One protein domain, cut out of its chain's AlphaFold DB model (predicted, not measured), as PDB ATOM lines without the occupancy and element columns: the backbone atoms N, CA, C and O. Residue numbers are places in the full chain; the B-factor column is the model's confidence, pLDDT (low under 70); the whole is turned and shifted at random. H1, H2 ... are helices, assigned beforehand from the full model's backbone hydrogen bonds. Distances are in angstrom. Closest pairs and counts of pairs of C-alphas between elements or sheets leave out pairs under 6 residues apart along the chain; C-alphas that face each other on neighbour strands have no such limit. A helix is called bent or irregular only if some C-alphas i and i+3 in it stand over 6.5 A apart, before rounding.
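AT A GLANCE: This is residues 25 to 83 of the 83 residues of the protein "DUF4919 domain-containing protein" of Ornithobacterium rhinotracheale (UniProt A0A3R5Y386). Three helices pack crosswise: H1 and then H2 cross the longest one, H3, on different sides, and the end of H1 comes close to the start of H2. The printed part has 59 residues, with three named helices in the order H1, H2, H3 and no named strand, in the class all helix. It is compact, with a radius of gyration of the C-alphas of 11.0 A, and rounded, spanning 28 by 27 by 25 A.

HOW THE PARTS SIT: H1, residues 29 to 37, touches H3, residues 61 to 73, about perpendicular at 88 degrees; their closest C-alphas, of Ile 32 and Asn 66, are 5.9 A apart. H2, residues 45 to 53, is close to H1 but not clearly touching, about perpendicular at 83 degrees, with the closest C-alphas, of Ile 36 and Tyr 45, 4.8 A apart. H2 touches H3 at a steep tilt of 60 degrees, opposite ways; the closest C-alphas, of Ile 49 and Leu 67, are 6.9 A apart. Every O i to N i+4 pair is within hydrogen-bond range in H1 and H2, and 7 of 9 in H3.

IN THESE COORDINATES: H1 begins at C-alpha 29 (146.905, 75.201, 140.358) and is 12.2 A long; H2 is 12.3 A. H3, 18.4 A, ends at C-alpha 73 (155.618, 73.215, 140.857) and is only just irregular: C-alphas 69 and 72 are 6.51 A apart.

THE WHOLE: The C-alphas farthest apart, of Asn 26 and Leu 54, are 29.0 A apart. The printed part has no cut, and both links are short. Residues 81 to 83 have pLDDT under 70.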
ATOM      1  N   SER A  25     138.608  66.544 142.761       76.19
ATOM      2  CA  SER A  25     139.097  67.718 143.474       76.19
ATOM      3  C   SER A  25     139.150  68.904 142.507       76.19
ATOM      4  O   SER A  25     139.849  68.842 141.498       76.19
ATOM      5  N   ASN A  26     138.418  69.983 142.794       87.19
ATOM      6  CA  ASN A  26     138.511  71.226 142.025       87.19
ATOM      7  C   ASN A  26     139.680  72.059 142.567       87.19
ATOM      8  O   ASN A  26     139.487  72.871 143.471       87.19
ATOM      9  N   ILE A  27     140.888  71.771 142.084       90.81
ATOM     10  CA  ILE A  27     142.129  72.404 142.539       90.81
ATOM     11  C   ILE A  27     142.524  73.521 141.576       90.81
ATOM     12  O   ILE A  27     142.642  73.298 140.373       90.81
ATOM     13  N   ASP A  28     142.756  74.710 142.125       94.56
ATOM     14  CA  ASP A  28     143.280  75.859 141.394       94.56
ATOM     15  C   ASP A  28     144.815  75.862 141.463       94.56
ATOM     16  O   ASP A  28     145.418  76.326 142.433       94.56
ATOM     17  N   PHE A  29     145.449  75.302 140.435       94.19
ATOM     18  CA  PHE A  29     146.905  75.201 140.358       94.19
ATOM     19  C   PHE A  29     147.598  76.557 140.186       94.19
ATOM     20  O   PHE A  29     148.732  76.704 140.644       94.19
ATOM     21  N   ASP A  30     146.941  77.546 139.575       95.62
ATOM     22  CA  ASP A  30     147.519  78.878 139.382       95.62
ATOM     23  C   ASP A  30     147.600  79.621 140.720       95.62
ATOM     24  O   ASP A  30     148.637  80.206 141.052       95.62
ATOM     25  N   SER A  31     146.545  79.519 141.533       95.69
ATOM     26  CA  SER A  31     146.527  80.041 142.904       95.69
ATOM     27  C   SER A  31     147.597  79.382 143.776       95.69
ATOM     28  O   SER A  31     148.359  80.077 144.452       95.69
ATOM     29  N   ILE A  32     147.717  78.050 143.714       96.12
ATOM     30  CA  ILE A  32     148.758  77.317 144.449       96.12
ATOM     31  C   ILE A  32     150.142  77.791 144.013       96.12
ATOM     32  O   ILE A  32     150.951  78.158 144.863       96.12
ATOM     33  N   LYS A  33     150.406  77.857 142.704       96.06
ATOM     34  CA  LYS A  33     151.691  78.320 142.174       96.06
ATOM     35  C   LYS A  33     152.057  79.711 142.698       96.06
ATOM     36  O   LYS A  33     153.184  79.910 143.143       96.06
ATOM     37  N   ALA A  34     151.112  80.650 142.684       96.12
ATOM     38  CA  ALA A  34     151.340  82.002 143.188       96.12
ATOM     39  C   ALA A  34     151.668  82.005 144.692       96.12
ATOM     40  O   ALA A  34     152.639  82.635 145.109       96.12
ATOM     41  N   LYS A  35     150.906  81.256 145.498       95.88
ATOM     42  CA  LYS A  35     151.112  81.159 146.952       95.88
ATOM     43  C   LYS A  35     152.459  80.549 147.331       95.88
ATOM     44  O   LYS A  35     153.044  80.983 148.319       95.88
ATOM     45  N   ILE A  36     152.914  79.521 146.613       95.94
ATOM     46  CA  ILE A  36     154.118  78.766 146.992       95.94
ATOM     47  C   ILE A  36     155.423  79.437 146.540       95.94
ATOM     48  O   ILE A  36     156.480  79.096 147.070       95.94
ATOM     49  N   GLN A  37     155.350  80.355 145.568       95.06
ATOM     50  CA  GLN A  37     156.496  81.092 145.017       95.06
ATOM     51  C   GLN A  37     156.720  82.458 145.686       95.06
ATOM     52  O   GLN A  37     157.813  83.004 145.586       95.06
ATOM     53  N   ASP A  38     155.716  83.015 146.366       96.12
ATOM     54  CA  ASP A  38     155.847  84.282 147.092       96.12
ATOM     55  C   ASP A  38     156.516  84.072 148.458       96.12
ATOM     56  O   ASP A  38     155.953  83.422 149.334       96.12
ATOM     57  N   GLU A  39     157.692  84.668 148.663       94.94
ATOM     58  CA  GLU A  39     158.447  84.608 149.926       94.94
ATOM     59  C   GLU A  39     157.689  85.202 151.126       94.94
ATOM     60  O   GLU A  39     157.962  84.838 152.272       94.94
ATOM     61  N   ASN A  40     156.725  86.097 150.883       96.12
ATOM     62  CA  ASN A  40     155.913  86.720 151.934       96.12
ATOM     63  C   ASN A  40     154.636  85.929 152.251       96.12
ATOM     64  O   ASN A  40     153.922  86.257 153.203       96.12
ATOM     65  N   SER A  41     154.326  84.902 151.460       95.00
ATOM     66  CA  SER A  41     153.170  84.040 151.677       95.00
ATOM     67  C   SER A  41     153.410  83.115 152.866       95.00
ATOM     68  O   SER A  41     154.477  82.517 153.018       95.00
ATOM     69  N   SER A  42     152.377  82.894 153.682       93.12
ATOM     70  CA  SER A  42     152.416  81.862 154.727       93.12
ATOM     71  C   SER A  42     152.600  80.450 154.159       93.12
ATOM     72  O   SER A  42     153.001  79.541 154.884       93.12
ATOM     73  N   SER A  43     152.309  80.272 152.868       96.19
ATOM     74  CA  SER A  43     152.436  79.015 152.133       96.19
ATOM     75  C   SER A  43     153.692  78.962 151.260       96.19
ATOM     76  O   SER A  43     153.778  78.090 150.395       96.19
ATOM     77  N   TYR A  44     154.660  79.866 151.468       96.62
ATOM     78  CA  TYR A  44     155.945  79.818 150.775       96.62
ATOM     79  C   TYR A  44     156.590  78.437 150.943       96.62
ATOM     80  O   TYR A  44     156.798  77.973 152.071       96.62
ATOM     81  N   TYR A  45     156.883  77.765 149.826       95.69
ATOM     82  CA  TYR A  45     157.155  76.325 149.833       95.69
ATOM     83  C   TYR A  45     158.305  75.901 150.762       95.69
ATOM     84  O   TYR A  45     158.108  74.956 151.529       95.69
ATOM     85  N   PRO A  46     159.473  76.581 150.770       95.00
ATOM     86  CA  PRO A  46     160.583  76.228 151.658       95.00
ATOM     87  C   PRO A  46     160.211  76.245 153.144       95.00
ATOM     88  O   PRO A  46     160.569  75.326 153.878       95.00
ATOM     89  N   ASN A  47     159.429  77.237 153.575       95.75
ATOM     90  CA  ASN A  47     158.981  77.335 154.963       95.75
ATOM     91  C   ASN A  47     157.957  76.238 155.275       95.75
ATOM     92  O   ASN A  47     157.981  75.621 156.340       95.75
ATOM     93  N   LEU A  48     157.054  75.973 154.329       95.75
ATOM     94  CA  LEU A  48     155.981  75.003 154.494       95.75
ATOM     95  C   LEU A  48     156.513  73.567 154.619       95.75
ATOM     96  O   LEU A  48     156.081  72.819 155.498       95.75
ATOM     97  N   ILE A  49     157.486  73.191 153.783       94.62
ATOM     98  CA  ILE A  49     158.104  71.860 153.840       94.62
ATOM     99  C   ILE A  49     158.963  71.683 155.098       94.62
ATOM    100  O   ILE A  49     159.025  70.583 155.646       94.62
ATOM    101  N   GLU A  50     159.598  72.745 155.598       95.31
ATOM    102  CA  GLU A  50     160.329  72.703 156.868       95.31
ATOM    103  C   GLU A  50     159.383  72.471 158.052       95.31
ATOM    104  O   GLU A  50     159.630  71.579 158.868       95.31
ATOM    105  N   ARG A  51     158.251  73.187 158.100       96.94
ATOM    106  CA  ARG A  51     157.198  72.960 159.105       96.94
ATOM    107  C   ARG A  51     156.698  71.515 159.086       96.94
ATOM    108  O   ARG A  51     156.557  70.906 160.148       96.94
ATOM    109  N   LEU A  52     156.502  70.938 157.895       95.62
ATOM    110  CA  LEU A  52     156.135  69.526 157.750       95.62
ATOM    111  C   LEU A  52     157.198  68.592 158.344       95.62
ATOM    112  O   LEU A  52     156.859  67.704 159.124       95.62
ATOM    113  N   LYS A  53     158.483  68.804 158.031       94.94
ATOM    114  CA  LYS A  53     159.595  67.992 158.572       94.94
ATOM    115  C   LYS A  53     159.685  68.064 160.097       94.94
ATOM    116  O   LYS A  53     160.005  67.071 160.751       94.94
ATOM    117  N   LEU A  54     159.377  69.223 160.669       97.69
ATOM    118  CA  LEU A  54     159.348  69.443 162.114       97.69
ATOM    119  C   LEU A  54     158.068  68.922 162.788       97.69
ATOM    120  O   LEU A  54     157.930  69.075 163.999       97.69
ATOM    121  N   HIS A  55     157.173  68.271 162.038       96.12
ATOM    122  CA  HIS A  55     155.898  67.747 162.532       96.12
ATOM    123  C   HIS A  55     155.049  68.833 163.209       96.12
ATOM    124  O   HIS A  55     154.447  68.596 164.259       96.12
ATOM    125  N   ASP A  56     155.018  70.034 162.622       97.31
ATOM    126  CA  ASP A  56     154.232  71.155 163.132       97.31
ATOM    127  C   ASP A  56     152.736  70.776 163.217       97.31
ATOM    128  O   ASP A  56     152.089  70.567 162.185       97.31
ATOM    129  N   PRO A  57     152.146  70.699 164.428       96.44
ATOM    130  CA  PRO A  57     150.753  70.296 164.604       96.44
ATOM    131  C   PRO A  57     149.758  71.384 164.178       96.44
ATOM    132  O   PRO A  57     148.554  71.142 164.185       96.44
ATOM    133  N   THR A  58     150.237  72.587 163.847       97.12
ATOM    134  CA  THR A  58     149.405  73.713 163.400       97.12
ATOM    135  C   THR A  58     149.177  73.733 161.888       97.12
ATOM    136  O   THR A  58     148.485  74.625 161.397       97.12
ATOM    137  N   LEU A  59     149.736  72.767 161.144       97.44
ATOM    138  CA  LEU A  59     149.492  72.619 159.710       97.44
ATOM    139  C   LEU A  59     148.006  72.401 159.425       97.44
ATOM    140  O   LEU A  59     147.356  71.523 159.995       97.44
ATOM    141  N   THR A  60     147.488  73.212 158.513       97.31
ATOM    142  CA  THR A  60     146.084  73.217 158.105       97.31
ATOM    143  C   THR A  60     145.856  72.395 156.837       97.31
ATOM    144  O   THR A  60     146.792  72.046 156.122       97.31
ATOM    145  N   ASP A  61     144.593  72.128 156.498       95.00
ATOM    146  CA  ASP A  61     144.246  71.445 155.247       95.00
ATOM    147  C   ASP A  61     144.743  72.206 153.998       95.00
ATOM    148  O   ASP A  61     145.189  71.574 153.041       95.00
ATOM    149  N   ASP A  62     144.723  73.550 154.005       95.00
ATOM    150  CA  ASP A  62     145.274  74.359 152.899       95.00
ATOM    151  C   ASP A  62     146.793  74.178 152.796       95.00
ATOM    152  O   ASP A  62     147.323  74.052 151.693       95.00
ATOM    153  N   ASP A  63     147.494  74.070 153.930       96.75
ATOM    154  CA  ASP A  63     148.930  73.784 153.946       96.75
ATOM    155  C   ASP A  63     149.227  72.434 153.283       96.75
ATOM    156  O   ASP A  63     150.118  72.346 152.441       96.75
ATOM    157  N   TYR A  64     148.443  71.393 153.581       95.62
ATOM    158  CA  TYR A  64     148.601  70.085 152.936       95.62
ATOM    159  C   TYR A  64     148.267  70.105 151.442       95.62
ATOM    160  O   TYR A  64     148.943  69.432 150.663       95.62
ATOM    161  N   ILE A  65     147.270  70.886 151.019       94.75
ATOM    162  CA  ILE A  65     146.961  71.087 149.594       94.75
ATOM    163  C   ILE A  65     148.150  71.752 148.888       94.75
ATOM    164  O   ILE A  65     148.599  71.254 147.852       94.75
ATOM    165  N   ASN A  66     148.691  72.831 149.459       95.94
ATOM    166  CA  ASN A  66     149.844  73.541 148.903       95.94
ATOM    167  C   ASN A  66     151.113  72.671 148.918       95.94
ATOM    168  O   ASN A  66     151.870  72.700 147.953       95.94
ATOM    169  N   LEU A  67     151.330  71.845 149.948       95.38
ATOM    170  CA  LEU A  67     152.425  70.869 149.994       95.38
ATOM    171  C   LEU A  67     152.278  69.813 148.897       95.38
ATOM    172  O   LEU A  67     153.210  69.579 148.135       95.38
ATOM    173  N   TYR A  68     151.108  69.184 148.793       93.75
ATOM    174  CA  TYR A  68     150.888  68.063 147.884       93.75
ATOM    175  C   TYR A  68     150.929  68.490 146.413       93.75
ATOM    176  O   TYR A  68     151.683  67.923 145.621       93.75
ATOM    177  N   TYR A  69     150.141  69.501 146.042       94.12
ATOM    178  CA  TYR A  69     150.057  69.960 144.653       94.12
ATOM    179  C   TYR A  69     151.167  70.950 144.289       94.12
ATOM    180  O   TYR A  69     151.537  71.037 143.120       94.12
ATOM    181  N   GLY A  70     151.715  71.681 145.263       94.06
ATOM    182  CA  GLY A  70     152.805  72.624 145.028       94.06
ATOM    183  C   GLY A  70     154.173  71.965 144.871       94.06
ATOM    184  O   GLY A  70     155.028  72.537 144.202       94.06
ATOM    185  N   ASN A  71     154.378  70.748 145.393       92.44
ATOM    186  CA  ASN A  71     155.669  70.057 145.306       92.44
ATOM    187  C   ASN A  71     156.202  69.956 143.873       92.44
ATOM    188  O   ASN A  71     157.351  70.288 143.616       92.44
ATOM    189  N   VAL A  72     155.348  69.569 142.925       91.19
ATOM    190  CA  VAL A  72     155.728  69.416 141.508       91.19
ATOM    191  C   VAL A  72     155.935  70.748 140.780       91.19
ATOM    192  O   VAL A  72     156.443  70.768 139.662       91.19
ATOM    193  N   LEU A  73     155.503  71.856 141.387       91.94
ATOM    194  CA  LEU A  73     155.618  73.215 140.857       91.94
ATOM    195  C   LEU A  73     156.824  73.963 141.444       91.94
ATOM    196  O   LEU A  73     157.153  75.055 140.975       91.94
ATOM    197  N   TYR A  74     157.457  73.401 142.475       86.50
ATOM    198  CA  TYR A  74     158.637  73.967 143.103       86.50
ATOM    199  C   TYR A  74     159.878  73.737 142.234       86.50
ATOM    200  O   TYR A  74     160.071  72.670 141.659       86.50
ATOM    201  N   GLU A  75     160.741  74.746 142.145       84.31
ATOM    202  CA  GLU A  75     161.872  74.761 141.207       84.31
ATOM    203  C   GLU A  75     162.892  73.650 141.478       84.31
ATOM    204  O   GLU A  75     163.496  73.120 140.550       84.31
ATOM    205  N   ASN A  76     163.040  73.260 142.748       83.81
ATOM    206  CA  ASN A  76     163.943  72.194 143.179       83.81
ATOM    207  C   ASN A  76     163.220  70.848 143.351       83.81
ATOM    208  O   ASN A  76     163.641  70.028 144.166       83.81
ATOM    209  N   TYR A  77     162.104  70.632 142.650       83.12
ATOM    210  CA  TYR A  77     161.422  69.342 142.658       83.12
ATOM    211  C   TYR A  77     162.344  68.242 142.124       83.12
ATOM    212  O   TYR A  77     162.750  68.266 140.961       83.12
ATOM    213  N   ASP A  78     162.629  67.253 142.969       83.00
ATOM    214  CA  ASP A  78     163.317  66.029 142.580       83.00
ATOM    215  C   ASP A  78     162.406  64.822 142.868       83.00
ATOM    216  O   ASP A  78     162.191  64.475 144.032       83.00
ATOM    217  N   PRO A  79     161.848  64.164 141.834       78.44
ATOM    218  CA  PRO A  79     160.978  63.000 142.010       78.44
ATOM    219  C   PRO A  79     161.701  61.772 142.582       78.44
ATOM    220  O   PRO A  79     161.034  60.817 142.984       78.44
ATOM    221  N   LEU A  80     163.038  61.749 142.569       76.94
ATOM    222  CA  LEU A  80     163.857  60.599 142.954       76.94
ATOM    223  C   LEU A  80     164.644  60.828 144.249       76.94
ATOM    224  O   LEU A  80     165.206  59.864 144.782       76.94
ATOM    225  N   CYS A  81     164.679  62.054 144.780       61.94
ATOM    226  CA  CYS A  81     165.233  62.283 146.108       61.94
ATOM    227  C   CYS A  81     164.185  61.890 147.161       61.94
ATOM    228  O   CYS A  81     163.112  62.479 147.290       61.94
ATOM    229  N   PHE A  82     164.464  60.815 147.894       49.69
ATOM    230  CA  PHE A  82     163.705  60.485 149.092       49.69
ATOM    231  C   PHE A  82     164.145  61.466 150.187       49.69
ATOM    232  O   PHE A  82     165.292  61.408 150.632       49.69
ATOM    233  N   GLN A  83     163.258  62.398 150.538       53.38
ATOM    234  CA  GLN A  83     163.458  63.422 151.567       53.38
ATOM    235  C   GLN A  83     163.184  62.877 152.972       53.38
ATOM    236  O   GLN A  83     162.168  62.161 153.133       53.38
TER     237      GLN A  83